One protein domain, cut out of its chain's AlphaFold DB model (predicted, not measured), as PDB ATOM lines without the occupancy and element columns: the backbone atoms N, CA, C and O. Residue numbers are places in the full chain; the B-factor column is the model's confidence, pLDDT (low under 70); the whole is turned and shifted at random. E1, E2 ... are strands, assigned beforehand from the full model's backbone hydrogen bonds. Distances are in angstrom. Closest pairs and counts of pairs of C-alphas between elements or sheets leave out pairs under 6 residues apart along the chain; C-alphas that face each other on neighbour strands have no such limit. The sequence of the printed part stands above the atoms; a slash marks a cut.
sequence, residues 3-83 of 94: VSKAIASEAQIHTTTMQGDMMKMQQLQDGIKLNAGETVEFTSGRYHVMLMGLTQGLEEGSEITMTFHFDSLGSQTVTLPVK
ATOM      1  N   VAL A   3     -27.096  29.634 -23.275       94.50
ATOM      2  CA  VAL A   3     -26.039  28.876 -23.945       94.50
ATOM      3  C   VAL A   3     -26.597  27.516 -24.349       94.50
ATOM      4  O   VAL A   3     -27.564  27.031 -23.756       94.50
ATOM      5  N   SER A   4     -26.009  26.900 -25.373       91.00
ATOM      6  CA  SER A   4     -26.366  25.534 -25.754       91.00
ATOM      7  C   SER A   4     -26.142  24.561 -24.592       91.00
ATOM      8  O   SER A   4     -25.065  24.535 -23.994       91.00
ATOM      9  N   LYS A   5     -27.127  23.686 -24.346       89.31
ATOM     10  CA  LYS A   5     -27.022  22.599 -23.358       89.31
ATOM     11  C   LYS A   5     -25.927  21.584 -23.683       89.31
ATOM     12  O   LYS A   5     -25.559  20.807 -22.816       89.31
ATOM     13  N   ALA A   6     -25.409  21.584 -24.912       89.25
ATOM     14  CA  ALA A   6     -24.243  20.784 -25.276       89.25
ATOM     15  C   ALA A   6     -22.933  21.326 -24.677       89.25
ATOM     16  O   ALA A   6     -21.942  20.606 -24.690       89.25
ATOM     17  N   ILE A   7     -22.927  22.566 -24.166       90.81
ATOM     18  CA  ILE A   7     -21.743  23.257 -23.633       90.81
ATOM     19  C   ILE A   7     -21.841  23.404 -22.112       90.81
ATOM     20  O   ILE A   7     -20.901  23.084 -21.387       90.81
ATOM     21  N   ALA A   8     -22.973  23.911 -21.621       94.62
ATOM     22  CA  ALA A   8     -23.197  24.133 -20.199       94.62
ATOM     23  C   ALA A   8     -24.682  24.025 -19.855       94.62
ATOM     24  O   ALA A   8     -25.553  24.228 -20.702       94.62
ATOM     25  N   SER A   9     -24.969  23.742 -18.589       94.12
ATOM     26  CA  SER A   9     -26.339  23.669 -18.080       94.12
ATOM     27  C   SER A   9     -26.997  25.048 -18.010       94.12
ATOM     28  O   SER A   9     -28.184  25.177 -18.305       94.12
ATOM     29  N   GLU A  10     -26.231  26.081 -17.648       93.50
ATOM     30  CA  GLU A  10     -26.724  27.452 -17.508       93.50
ATOM     31  C   GLU A  10     -25.627  28.477 -17.846       93.50
ATOM     32  O   GLU A  10     -24.434  28.206 -17.701       93.50
ATOM     33  N   ALA A  11     -26.035  29.672 -18.276       94.19
ATOM     34  CA  ALA A  11     -25.173  30.843 -18.396       94.19
ATOM     35  C   ALA A  11     -25.735  31.986 -17.543       94.19
ATOM     36  O   ALA A  11     -26.910  32.333 -17.656       94.19
ATOM     37  N   GLN A  12     -24.887  32.604 -16.726       94.62
ATOM     38  CA  GLN A  12     -25.270  33.648 -15.779       94.62
ATOM     39  C   GLN A  12     -24.414  34.898 -15.979       94.62
ATOM     40  O   GLN A  12     -23.214  34.797 -16.207       94.62
ATOM     41  N   ILE A  13     -25.002  36.087 -15.853       93.81
ATOM     42  CA  ILE A  13     -24.243  37.345 -15.879       93.81
ATOM     43  C   ILE A  13     -23.815  37.681 -14.457       93.81
ATOM     44  O   ILE A  13     -24.644  37.708 -13.549       93.81
ATOM     45  N   HIS A  14     -22.529  37.937 -14.264       93.62
ATOM     46  CA  HIS A  14     -21.943  38.295 -12.981       93.62
ATOM     47  C   HIS A  14     -21.210  39.629 -13.104       93.62
ATOM     48  O   HIS A  14     -20.676  39.973 -14.159       93.62
ATOM     49  N   THR A  15     -21.190  40.387 -12.015       91.00
ATOM     50  CA  THR A  15     -20.377  41.592 -11.857       91.00
ATOM     51  C   THR A  15     -19.382  41.396 -10.727       91.00
ATOM     52  O   THR A  15     -19.607  40.587  -9.827       91.00
ATOM     53  N   THR A  16     -18.292  42.150 -10.756       87.12
ATOM     54  CA  THR A  16     -17.341  42.211  -9.648       87.12
ATOM     55  C   THR A  16     -17.566  43.512  -8.892       87.12
ATOM     56  O   THR A  16     -17.556  44.589  -9.487       87.12
ATOM     57  N   THR A  17     -17.795  43.425  -7.586       83.31
ATOM     58  CA  THR A  17     -17.937  44.583  -6.703       83.31
ATOM     59  C   THR A  17     -16.888  44.532  -5.601       83.31
ATOM     60  O   THR A  17     -16.547  43.467  -5.088       83.31
ATOM     61  N   MET A  18     -16.353  45.697  -5.243       81.56
ATOM     62  CA  MET A  18     -15.496  45.843  -4.068       81.56
ATOM     63  C   MET A  18     -16.383  45.899  -2.825       81.56
ATOM     64  O   MET A  18     -17.250  46.767  -2.718       81.56
ATOM     65  N   GLN A  19     -16.169  44.984  -1.887       81.25
ATOM     66  CA  GLN A  19     -16.792  45.009  -0.571       81.25
ATOM     67  C   GLN A  19     -15.684  45.138   0.478       81.25
ATOM     68  O   GLN A  19     -15.077  44.149   0.884       81.25
ATOM     69  N   GLY A  20     -15.397  46.380   0.884       85.50
ATOM     70  CA  GLY A  20     -14.196  46.692   1.666       85.50
ATOM     71  C   GLY A  20     -12.941  46.422   0.836       85.50
ATOM     72  O   GLY A  20     -12.859  46.880  -0.300       85.50
ATOM     73  N   ASP A  21     -12.023  45.622   1.377       86.00
ATOM     74  CA  ASP A  21     -10.778  45.217   0.704       86.00
ATOM     75  C   ASP A  21     -10.908  43.910  -0.103       86.00
ATOM     76  O   ASP A  21      -9.919  43.391  -0.619       86.00
ATOM     77  N   MET A  22     -12.117  43.342  -0.221       81.12
ATOM     78  CA  MET A  22     -12.351  42.100  -0.965       81.12
ATOM     79  C   MET A  22     -13.126  42.349  -2.257       81.12
ATOM     80  O   MET A  22     -14.188  42.971  -2.253       81.12
ATOM     81  N   MET A  23     -12.638  41.778  -3.362       81.31
ATOM     82  CA  MET A  23     -13.436  41.639  -4.579       81.31
ATOM     83  C   MET A  23     -14.427  40.491  -4.426       81.31
ATOM     84  O   MET A  23     -14.047  39.360  -4.125       81.31
ATOM     85  N   LYS A  24     -15.703  40.778  -4.677       84.12
ATOM     86  CA  LYS A  24     -16.780  39.797  -4.655       84.12
ATOM     87  C   LYS A  24     -17.439  39.714  -6.023       84.12
ATOM     88  O   LYS A  24     -17.813  40.728  -6.608       84.12
ATOM     89  N   MET A  25     -17.604  38.493  -6.519       87.25
ATOM     90  CA  MET A  25     -18.441  38.231  -7.687       87.25
ATOM     91  C   MET A  25     -19.900  38.137  -7.243       87.25
ATOM     92  O   MET A  25     -20.220  37.462  -6.263       87.25
ATOM     93  N   GLN A  26     -20.783  38.831  -7.953       89.81
ATOM     94  CA  GLN A  26     -22.214  38.847  -7.689       89.81
ATOM     95  C   GLN A  26     -22.986  38.592  -8.982       89.81
ATOM     96  O   GLN A  26     -22.828  39.320  -9.963       89.81
ATOM     97  N   GLN A  27     -23.870  37.596  -8.957       93.25
ATOM     98  CA  GLN A  27     -24.805  37.329 -10.045       93.25
ATOM     99  C   GLN A  27     -25.818  38.475 -10.193       93.25
ATOM    100  O   GLN A  27     -26.392  38.950  -9.211       93.25
ATOM    101  N   LEU A  28     -26.072  38.884 -11.433       93.00
ATOM    102  CA  LEU A  28     -27.101  39.847 -11.807       93.00
ATOM    103  C   LEU A  28     -28.332  39.103 -12.334       93.00
ATOM    104  O   LEU A  28     -28.385  38.728 -13.504       93.00
ATOM    105  N   GLN A  29     -29.316  38.875 -11.459       89.12
ATOM    106  CA  GLN A  29     -30.548  38.151 -11.809       89.12
ATOM    107  C   GLN A  29     -31.406  38.923 -12.823       89.12
ATOM    108  O   GLN A  29     -31.910  38.329 -13.771       89.12
ATOM    109  N   ASP A  30     -31.480  40.249 -12.680       88.81
ATOM    110  CA  ASP A  30     -32.254  41.129 -13.569       88.81
ATOM    111  C   ASP A  30     -31.486  41.539 -14.844       88.81
ATOM    112  O   ASP A  30     -31.963  42.347 -15.636       88.81
ATOM    113  N   GLY A  31     -30.270  41.020 -15.050       88.62
ATOM    114  CA  GLY A  31     -29.409  41.400 -16.172       88.62
ATOM    115  C   GLY A  31     -28.693  42.744 -15.984       88.62
ATOM    116  O   GLY A  31     -28.348  43.134 -14.867       88.62
ATOM    117  N   ILE A  32     -28.395  43.431 -17.094       90.12
ATOM    118  CA  ILE A  32     -27.653  44.702 -17.112       90.12
ATOM    119  C   ILE A  32     -28.520  45.775 -17.769       90.12
ATOM    120  O   ILE A  32     -29.017  45.581 -18.876       90.12
ATOM    121  N   LYS A  33     -28.654  46.931 -17.111       89.38
ATOM    122  CA  LYS A  33     -29.265  48.115 -17.725       89.38
ATOM    123  C   LYS A  33     -28.329  48.679 -18.792       89.38
ATOM    124  O   LYS A  33     -27.168  48.955 -18.498       89.38
ATOM    125  N   LEU A  34     -28.848  48.856 -20.000       87.25
ATOM    126  CA  LEU A  34     -28.143  49.445 -21.135       87.25
ATOM    127  C   LEU A  34     -28.938  50.664 -21.611       87.25
ATOM    128  O   LEU A  34     -29.978  50.499 -22.250       87.25
ATOM    129  N   ASN A  35     -28.493  51.877 -21.271       86.69
ATOM    130  CA  ASN A  35     -29.168  53.089 -21.734       86.69
ATOM    131  C   ASN A  35     -28.778  53.412 -23.187       86.69
ATOM    132  O   ASN A  35     -27.756  52.956 -23.706       86.69
ATOM    133  N   ALA A  36     -29.592  54.221 -23.866       86.06
ATOM    134  CA  ALA A  36     -29.308  54.636 -25.236       86.06
ATOM    135  C   ALA A  36     -27.957  55.373 -25.325       86.06
ATOM    136  O   ALA A  36     -27.710  56.320 -24.582       86.06
ATOM    137  N   GLY A  37     -27.098  54.938 -26.247       88.06
ATOM    138  CA  GLY A  37     -25.754  55.495 -26.433       88.06
ATOM    139  C   GLY A  37     -24.702  54.980 -25.445       88.06
ATOM    140  O   GLY A  37     -23.529  55.315 -25.596       88.06
ATOM    141  N   GLU A  38     -25.076  54.148 -24.470       88.06
ATOM    142  CA  GLU A  38     -24.107  53.484 -23.601       88.06
ATOM    143  C   GLU A  38     -23.522  52.235 -24.259       88.06
ATOM    144  O   GLU A  38     -24.160  51.545 -25.052       88.06
ATOM    145  N   THR A  39     -22.283  51.925 -23.885       88.25
ATOM    146  CA  THR A  39     -21.624  50.662 -24.216       88.25
ATOM    147  C   THR A  39     -21.330  49.923 -22.920       88.25
ATOM    148  O   THR A  39     -20.681  50.460 -22.020       88.25
ATOM    149  N   VAL A  40     -21.804  48.682 -22.824       88.62
ATOM    150  CA  VAL A  40     -21.476  47.773 -21.724       88.62
ATOM    151  C   VAL A  40     -20.393  46.819 -22.201       88.62
ATOM    152  O   VAL A  40     -20.587  46.077 -23.162       88.62
ATOM    153  N   GLU A  41     -19.259  46.830 -21.509       88.81
ATOM    154  CA  GLU A  41     -18.122  45.966 -21.809       88.81
ATOM    155  C   GLU A  41     -18.033  44.806 -20.811       88.81
ATOM    156  O   GLU A  41     -18.127  44.998 -19.592       88.81
ATOM    157  N   PHE A  42     -17.828  43.603 -21.345       88.94
ATOM    158  CA  PHE A  42     -17.555  42.399 -20.571       88.94
ATOM    159  C   PHE A  42     -16.046  42.172 -20.530       88.94
ATOM    160  O   PHE A  42     -15.429  41.874 -21.550       88.94
ATOM    161  N   THR A  43     -15.453  42.332 -19.351       84.88
ATOM    162  CA  THR A  43     -14.010  42.219 -19.135       84.88
ATOM    163  C   THR A  43     -13.716  41.723 -17.721       84.88
ATOM    164  O   THR A  43     -14.549  41.838 -16.813       84.88
ATOM    165  N   SER A  44     -12.523  41.160 -17.529       81.19
ATOM    166  CA  SER A  44     -12.046  40.698 -16.225       81.19
ATOM    167  C   SER A  44     -12.118  41.826 -15.193       81.19
ATOM    168  O   SER A  44     -11.682  42.944 -15.452       81.19
ATOM    169  N   GLY A  45     -12.681  41.541 -14.018       78.81
ATOM    170  CA  GLY A  45     -12.863  42.537 -12.954       78.81
ATOM    171  C   GLY A  45     -14.081  43.456 -13.121       78.81
ATOM    172  O   GLY A  45     -14.320  44.295 -12.259       78.81
ATOM    173  N   ARG A  46     -14.886  43.291 -14.182       85.94
ATOM    174  CA  ARG A  46     -16.184  43.965 -14.346       85.94
ATOM    175  C   ARG A  46     -17.284  42.930 -14.594       85.94
ATOM    176  O   ARG A  46     -17.473  42.036 -13.766       85.94
ATOM    177  N   TYR A  47     -18.007  43.047 -15.708       91.44
ATOM    178  CA  TYR A  47     -19.040  42.104 -16.109       91.44
ATOM    179  C   TYR A  47     -18.423  40.902 -16.813       91.44
ATOM    180  O   TYR A  47     -17.560  41.052 -17.675       91.44
ATOM    181  N   HIS A  48     -18.895  39.709 -16.483       90.62
ATOM    182  CA  HIS A  48     -18.517  38.477 -17.163       90.62
ATOM    183  C   HIS A  48     -19.711  37.524 -17.214       90.62
ATOM    184  O   HIS A  48     -20.639  37.622 -16.408       90.62
ATOM    185  N   VAL A  49     -19.699  36.611 -18.184       91.62
ATOM    186  CA  VAL A  49     -20.684  35.530 -18.246       91.62
ATOM    187  C   VAL A  49     -20.058  34.270 -17.666       91.62
ATOM    188  O   VAL A  49     -19.021  33.813 -18.137       91.62
ATOM    189  N   MET A  50     -20.686  33.724 -16.633       91.62
ATOM    190  CA  MET A  50     -20.289  32.485 -15.984       91.62
ATOM    191  C   MET A  50     -21.095  31.325 -16.569       91.62
ATOM    192  O   MET A  50     -22.326  31.365 -16.586       91.62
ATOM    193  N   LEU A  51     -20.401  30.300 -17.063       92.69
ATOM    194  CA  LEU A  51     -21.009  29.059 -17.540       92.69
ATOM    195  C   LEU A  51     -21.048  28.048 -16.391       92.69
ATOM    196  O   LEU A  51     -20.007  27.686 -15.845       92.69
ATOM    197  N   MET A  52     -22.244  27.591 -16.030       93.12
ATOM    198  CA  MET A  52     -22.473  26.674 -14.915       93.12
ATOM    199  C   MET A  52     -22.792  25.273 -15.426       93.12
ATOM    200  O   MET A  52     -23.574  25.097 -16.363       93.12
ATOM    201  N   GLY A  53     -22.206  24.263 -14.776       93.44
ATOM    202  CA  GLY A  53     -22.425  22.861 -15.126       93.44
ATOM    203  C   GLY A  53     -21.985  22.560 -16.554       93.44
ATOM    204  O   GLY A  53     -22.812  22.152 -17.371       93.44
ATOM    205  N   LEU A  54     -20.707  22.824 -16.854       93.56
ATOM    206  CA  LEU A  54     -20.092  22.452 -18.126       93.56
ATOM    207  C   LEU A  54     -20.300  20.955 -18.382       93.56
ATOM    208  O   LEU A  54     -20.012  20.126 -17.519       93.56
ATOM    209  N   THR A  55     -20.803  20.618 -19.563       88.38
ATOM    210  CA  THR A  55     -21.008  19.225 -19.994       88.38
ATOM    211  C   THR A  55     -19.704  18.566 -20.429       88.38
ATOM    212  O   THR A  55     -19.548  17.355 -20.296       88.38
ATOM    213  N   GLN A  56     -18.767  19.369 -20.931       84.12
ATOM    214  CA  GLN A  56     -17.423  18.971 -21.329       84.12
ATOM    215  C   GLN A  56     -16.441  20.123 -21.090       84.12
ATOM    216  O   GLN A  56     -16.841  21.277 -20.920       84.12
ATOM    217  N   GLY A  57     -15.144  19.814 -21.079       85.19
ATOM    218  CA  GLY A  57     -14.107  20.843 -21.045       85.19
ATOM    219  C   GLY A  57     -14.186  21.764 -22.267       85.19
ATOM    220  O   GLY A  57     -14.555  21.332 -23.358       85.19
ATOM    221  N   LEU A  58     -13.834  23.036 -22.078       89.12
ATOM    222  CA  LEU A  58     -13.702  23.990 -23.177       89.12
ATOM    223  C   LEU A  58     -12.320  23.830 -23.820       89.12
ATOM    224  O   LEU A  58     -11.302  24.041 -23.158       89.12
ATOM    225  N   GLU A  59     -12.283  23.466 -25.098       88.38
ATOM    226  CA  GLU A  59     -11.031  23.282 -25.838       88.38
ATOM    227  C   GLU A  59     -10.611  24.576 -26.535       88.38
ATOM    228  O   GLU A  59     -11.426  25.255 -27.159       88.38
ATOM    229  N   GLU A  60      -9.331  24.928 -26.448       89.88
ATOM    230  CA  GLU A  60      -8.789  26.095 -27.147       89.88
ATOM    231  C   GLU A  60      -9.002  25.971 -28.664       89.88
ATOM    232  O   GLU A  60      -8.731  24.930 -29.254       89.88
ATOM    233  N   GLY A  61      -9.489  27.041 -29.292       87.62
ATOM    234  CA  GLY A  61      -9.819  27.060 -30.717       87.62
ATOM    235  C   GLY A  61     -11.213  26.526 -31.055       87.62
ATOM    236  O   GLY A  61     -11.660  26.728 -32.181       87.62
ATOM    237  N   SER A  62     -11.925  25.909 -30.104       90.06
ATOM    238  CA  SER A  62     -13.353  25.612 -30.269       90.06
ATOM    239  C   SER A  62     -14.198  26.886 -30.192       90.06
ATOM    240  O   SER A  62     -13.725  27.944 -29.771       90.06
ATOM    241  N   GLU A  63     -15.463  26.795 -30.593       90.88
ATOM    242  CA  GLU A  63     -16.398  27.917 -30.573       90.88
ATOM    243  C   GLU A  63     -17.572  27.645 -29.631       90.88
ATOM    244  O   GLU A  63     -18.110  26.539 -29.570       90.88
ATOM    245  N   ILE A  64     -17.994  28.682 -28.912       91.38
ATOM    246  CA  ILE A  64     -19.166  28.662 -28.041       91.38
ATOM    247  C   ILE A  64     -20.188  29.638 -28.602       91.38
ATOM    248  O   ILE A  64     -19.930  30.837 -28.708       91.38
ATOM    249  N   THR A  65     -21.379  29.135 -28.912       92.38
ATOM    250  CA  THR A  65     -22.515  29.975 -29.288       92.38
ATOM    251  C   THR A  65     -23.353  30.314 -28.059       92.38
ATOM    252  O   THR A  65     -23.788  29.429 -27.316       92.38
ATOM    253  N   MET A  66     -23.598  31.607 -27.859       92.94
ATOM    254  CA  MET A  66     -24.384  32.156 -26.757       92.94
ATOM    255  C   MET A  66     -25.432  33.121 -27.287       92.94
ATOM    256  O   MET A  66     -25.203  33.823 -28.270       92.94
ATOM    257  N   THR A  67     -26.566  33.208 -26.602       94.69
ATOM    258  CA  THR A  67     -27.640  34.130 -26.966       94.69
ATOM    259  C   THR A  67     -27.894  35.120 -25.834       94.69
ATOM    260  O   THR A  67     -28.205  34.764 -24.694       94.69
ATOM    261  N   PHE A  68     -27.759  36.400 -26.161       92.81
ATOM    262  CA  PHE A  68     -28.086  37.523 -25.297       92.81
ATOM    263  C   PHE A  68     -29.512  37.969 -25.597       92.81
ATOM    264  O   PHE A  68     -29.858  38.238 -26.743       92.81
ATOM    265  N   HIS A  69     -30.349  38.032 -24.570       92.62
ATOM    266  CA  HIS A  69     -31.733  38.467 -24.702       92.62
ATOM    267  C   HIS A  69     -31.810  39.931 -24.285       92.62
ATOM    268  O   HIS A  69     -31.435  40.255 -23.160       92.62
ATOM    269  N   PHE A  70     -32.250  40.794 -25.199       90.56
ATOM    270  CA  PHE A  70     -32.473  42.212 -24.947       90.56
ATOM    271  C   PHE A  70     -33.967  42.502 -24.985       90.56
ATOM    272  O   PHE A  70     -34.655  42.079 -25.915       90.56
ATOM    273  N   ASP A  71     -34.446  43.293 -24.029       87.75
ATOM    274  CA  ASP A  71     -35.868  43.629 -23.918       87.75
ATOM    275  C   ASP A  71     -36.392  44.364 -25.160       87.75
ATOM    276  O   ASP A  71     -37.495  44.099 -25.628       87.75
ATOM    277  N   SER A  72     -35.590  45.275 -25.725       84.62
ATOM    278  CA  SER A  72     -36.007  46.124 -26.854       84.62
ATOM    279  C   SER A  72     -35.449  45.703 -28.216       84.62
ATOM    280  O   SER A  72     -35.996  46.102 -29.239       84.62
ATOM    281  N   LEU A  73     -34.364  44.921 -28.254       83.38
ATOM    282  CA  LEU A  73     -33.671  44.525 -29.495       83.38
ATOM    283  C   LEU A  73     -33.874  43.045 -29.854       83.38
ATOM    284  O   LEU A  73     -33.298  42.552 -30.826       83.38
ATOM    285  N   GLY A  74     -34.674  42.324 -29.065       89.06
ATOM    286  CA  GLY A  74     -34.838  40.885 -29.201       89.06
ATOM    287  C   GLY A  74     -33.568  40.117 -28.829       89.06
ATOM    288  O   GLY A  74     -32.683  40.604 -28.128       89.06
ATOM    289  N   SER A  75     -33.488  38.868 -29.278       94.44
ATOM    290  CA  SER A  75     -32.356  37.998 -28.958       94.44
ATOM    291  C   SER A  75     -31.239  38.149 -29.987       94.44
ATOM    292  O   SER A  75     -31.492  38.065 -31.184       94.44
ATOM    293  N   GLN A  76     -30.007  38.326 -29.517       93.19
ATOM    294  CA  GLN A  76     -28.800  38.400 -30.334       93.19
ATOM    295  C   GLN A  76     -27.913  37.198 -30.032       93.19
ATOM    296  O   GLN A  76     -27.521  36.971 -28.887       93.19
ATOM    297  N   THR A  77     -27.596  36.425 -31.063       93.88
ATOM    298  CA  THR A  77     -26.718  35.261 -30.943       93.88
ATOM    299  C   THR A  77     -25.308  35.644 -31.351       93.88
ATOM    300  O   THR A  77     -25.099  36.224 -32.414       93.88
ATOM    301  N   VAL A  78     -24.341  35.303 -30.508       91.69
ATOM    302  CA  VAL A  78     -22.919  35.529 -30.746       91.69
ATOM    303  C   VAL A  78     -22.171  34.209 -30.634       91.69
ATOM    304  O   VAL A  78     -22.442  33.398 -29.748       91.69
ATOM    305  N   THR A  79     -21.220  34.002 -31.535       92.12
ATOM    306  CA  THR A  79     -20.291  32.873 -31.482       92.12
ATOM    307  C   THR A  79     -18.930  33.405 -31.063       92.12
ATOM    308  O   THR A  79     -18.413  34.348 -31.662       92.12
ATOM    309  N   LEU A  80     -18.382  32.840 -29.991       90.06
ATOM    310  CA  LEU A  80     -17.150  33.290 -29.357       90.06
ATOM    311  C   LEU A  80     -16.103  32.170 -29.422       90.06
ATOM    312  O   LEU A  80     -16.410  31.044 -29.029       90.06
ATOM    313  N   PRO A  81     -14.867  32.454 -29.867       91.56
ATOM    314  CA  PRO A  81     -13.795  31.471 -29.832       91.56
ATOM    315  C   PRO A  81     -13.304  31.267 -28.397       91.56
ATOM    316  O   PRO A  81     -13.047  32.229 -27.666       91.56
ATOM    317  N   VAL A  82     -13.099  30.013 -28.009       91.56
ATOM    318  CA  VAL A  82     -12.450  29.649 -26.753       91.56
ATOM    319  C   VAL A  82     -10.962  29.926 -26.887       91.56
ATOM    320  O   VAL A  82     -10.259  29.326 -27.700       91.56
ATOM    321  N   LYS A  83     -10.467  30.840 -26.058       87.69
ATOM    322  CA  LYS A  83      -9.044  31.159 -25.954       87.69
ATOM    323  C   LYS A  83      -8.585  30.879 -24.538       87.69
ATOM    324  O   LYS A  83      -9.318  31.145 -23.586       87.69
TER     325      LYS A  83
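Overview. This is residues 3 to 83 of the 94 residues of the protein "Copper chaperone PCu(A)C" of Cytophagales bacterium (UniProt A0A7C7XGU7). A strongly twisted three-stranded sheet runs along one long bent strand, E1: one part of E1 pairs with E3, and the rest continues with E2 as a hairpin arm. A second, separate hairpin, E4 and E5, stands apart from this sheet, and a long loop, residues 28 to 47, joins E2 to E3; the build is open. The printed part has 81 residues with no named helix and five named strands, E1 to E5 in chain order. The sheets, E2 - E1 - E3 and E4 - E5, are antiparallel, and the class is all strand. The whole is only just loose, close to compact, with a radius of gyration of the C-alphas of 14.1 A and spans of 36 by 35 by 21 A.

Arrangement. E1, residues 8 to 19, is the inner strand and bends by 51 degrees at residue 11. Its pairing is staggered: residues 8 to 14 pair with E3, residues 48 to 54, and residues 14 to 19 with E2, residues 22 to 27. E1 and E3 are antiparallel at 138 degrees, with N 12 and O 50 within hydrogen-bond range at 2.8 A. E1 and E2 form a hairpin, antiparallel at 143 degrees, with N 17 and O 24 at 2.9 A. E4, residues 63 to 70, and E5, residues 74 to 81, form a hairpin at 158 degrees, with N 66 and O 78 at 2.8 A. E4 and E5 are each apart from E1, E2 and E3.

Along the chain. E1 begins at C-alpha 8, (-23.197, 24.133, -20.199), and measures 29.4 A. E2 and E3 each measure 16.1 A, E4 22.2 A and E5 23.1 A. E5 ends at C-alpha 81, (-13.795, 31.471, -29.832).

Size, cuts and confidence. The C-alphas of Ala 6 and Gly 20 are the two farthest apart, 38.7 A. The link from E2 to E3 is long. The printed part has no cut, and no printed residue has a pLDDT under 70.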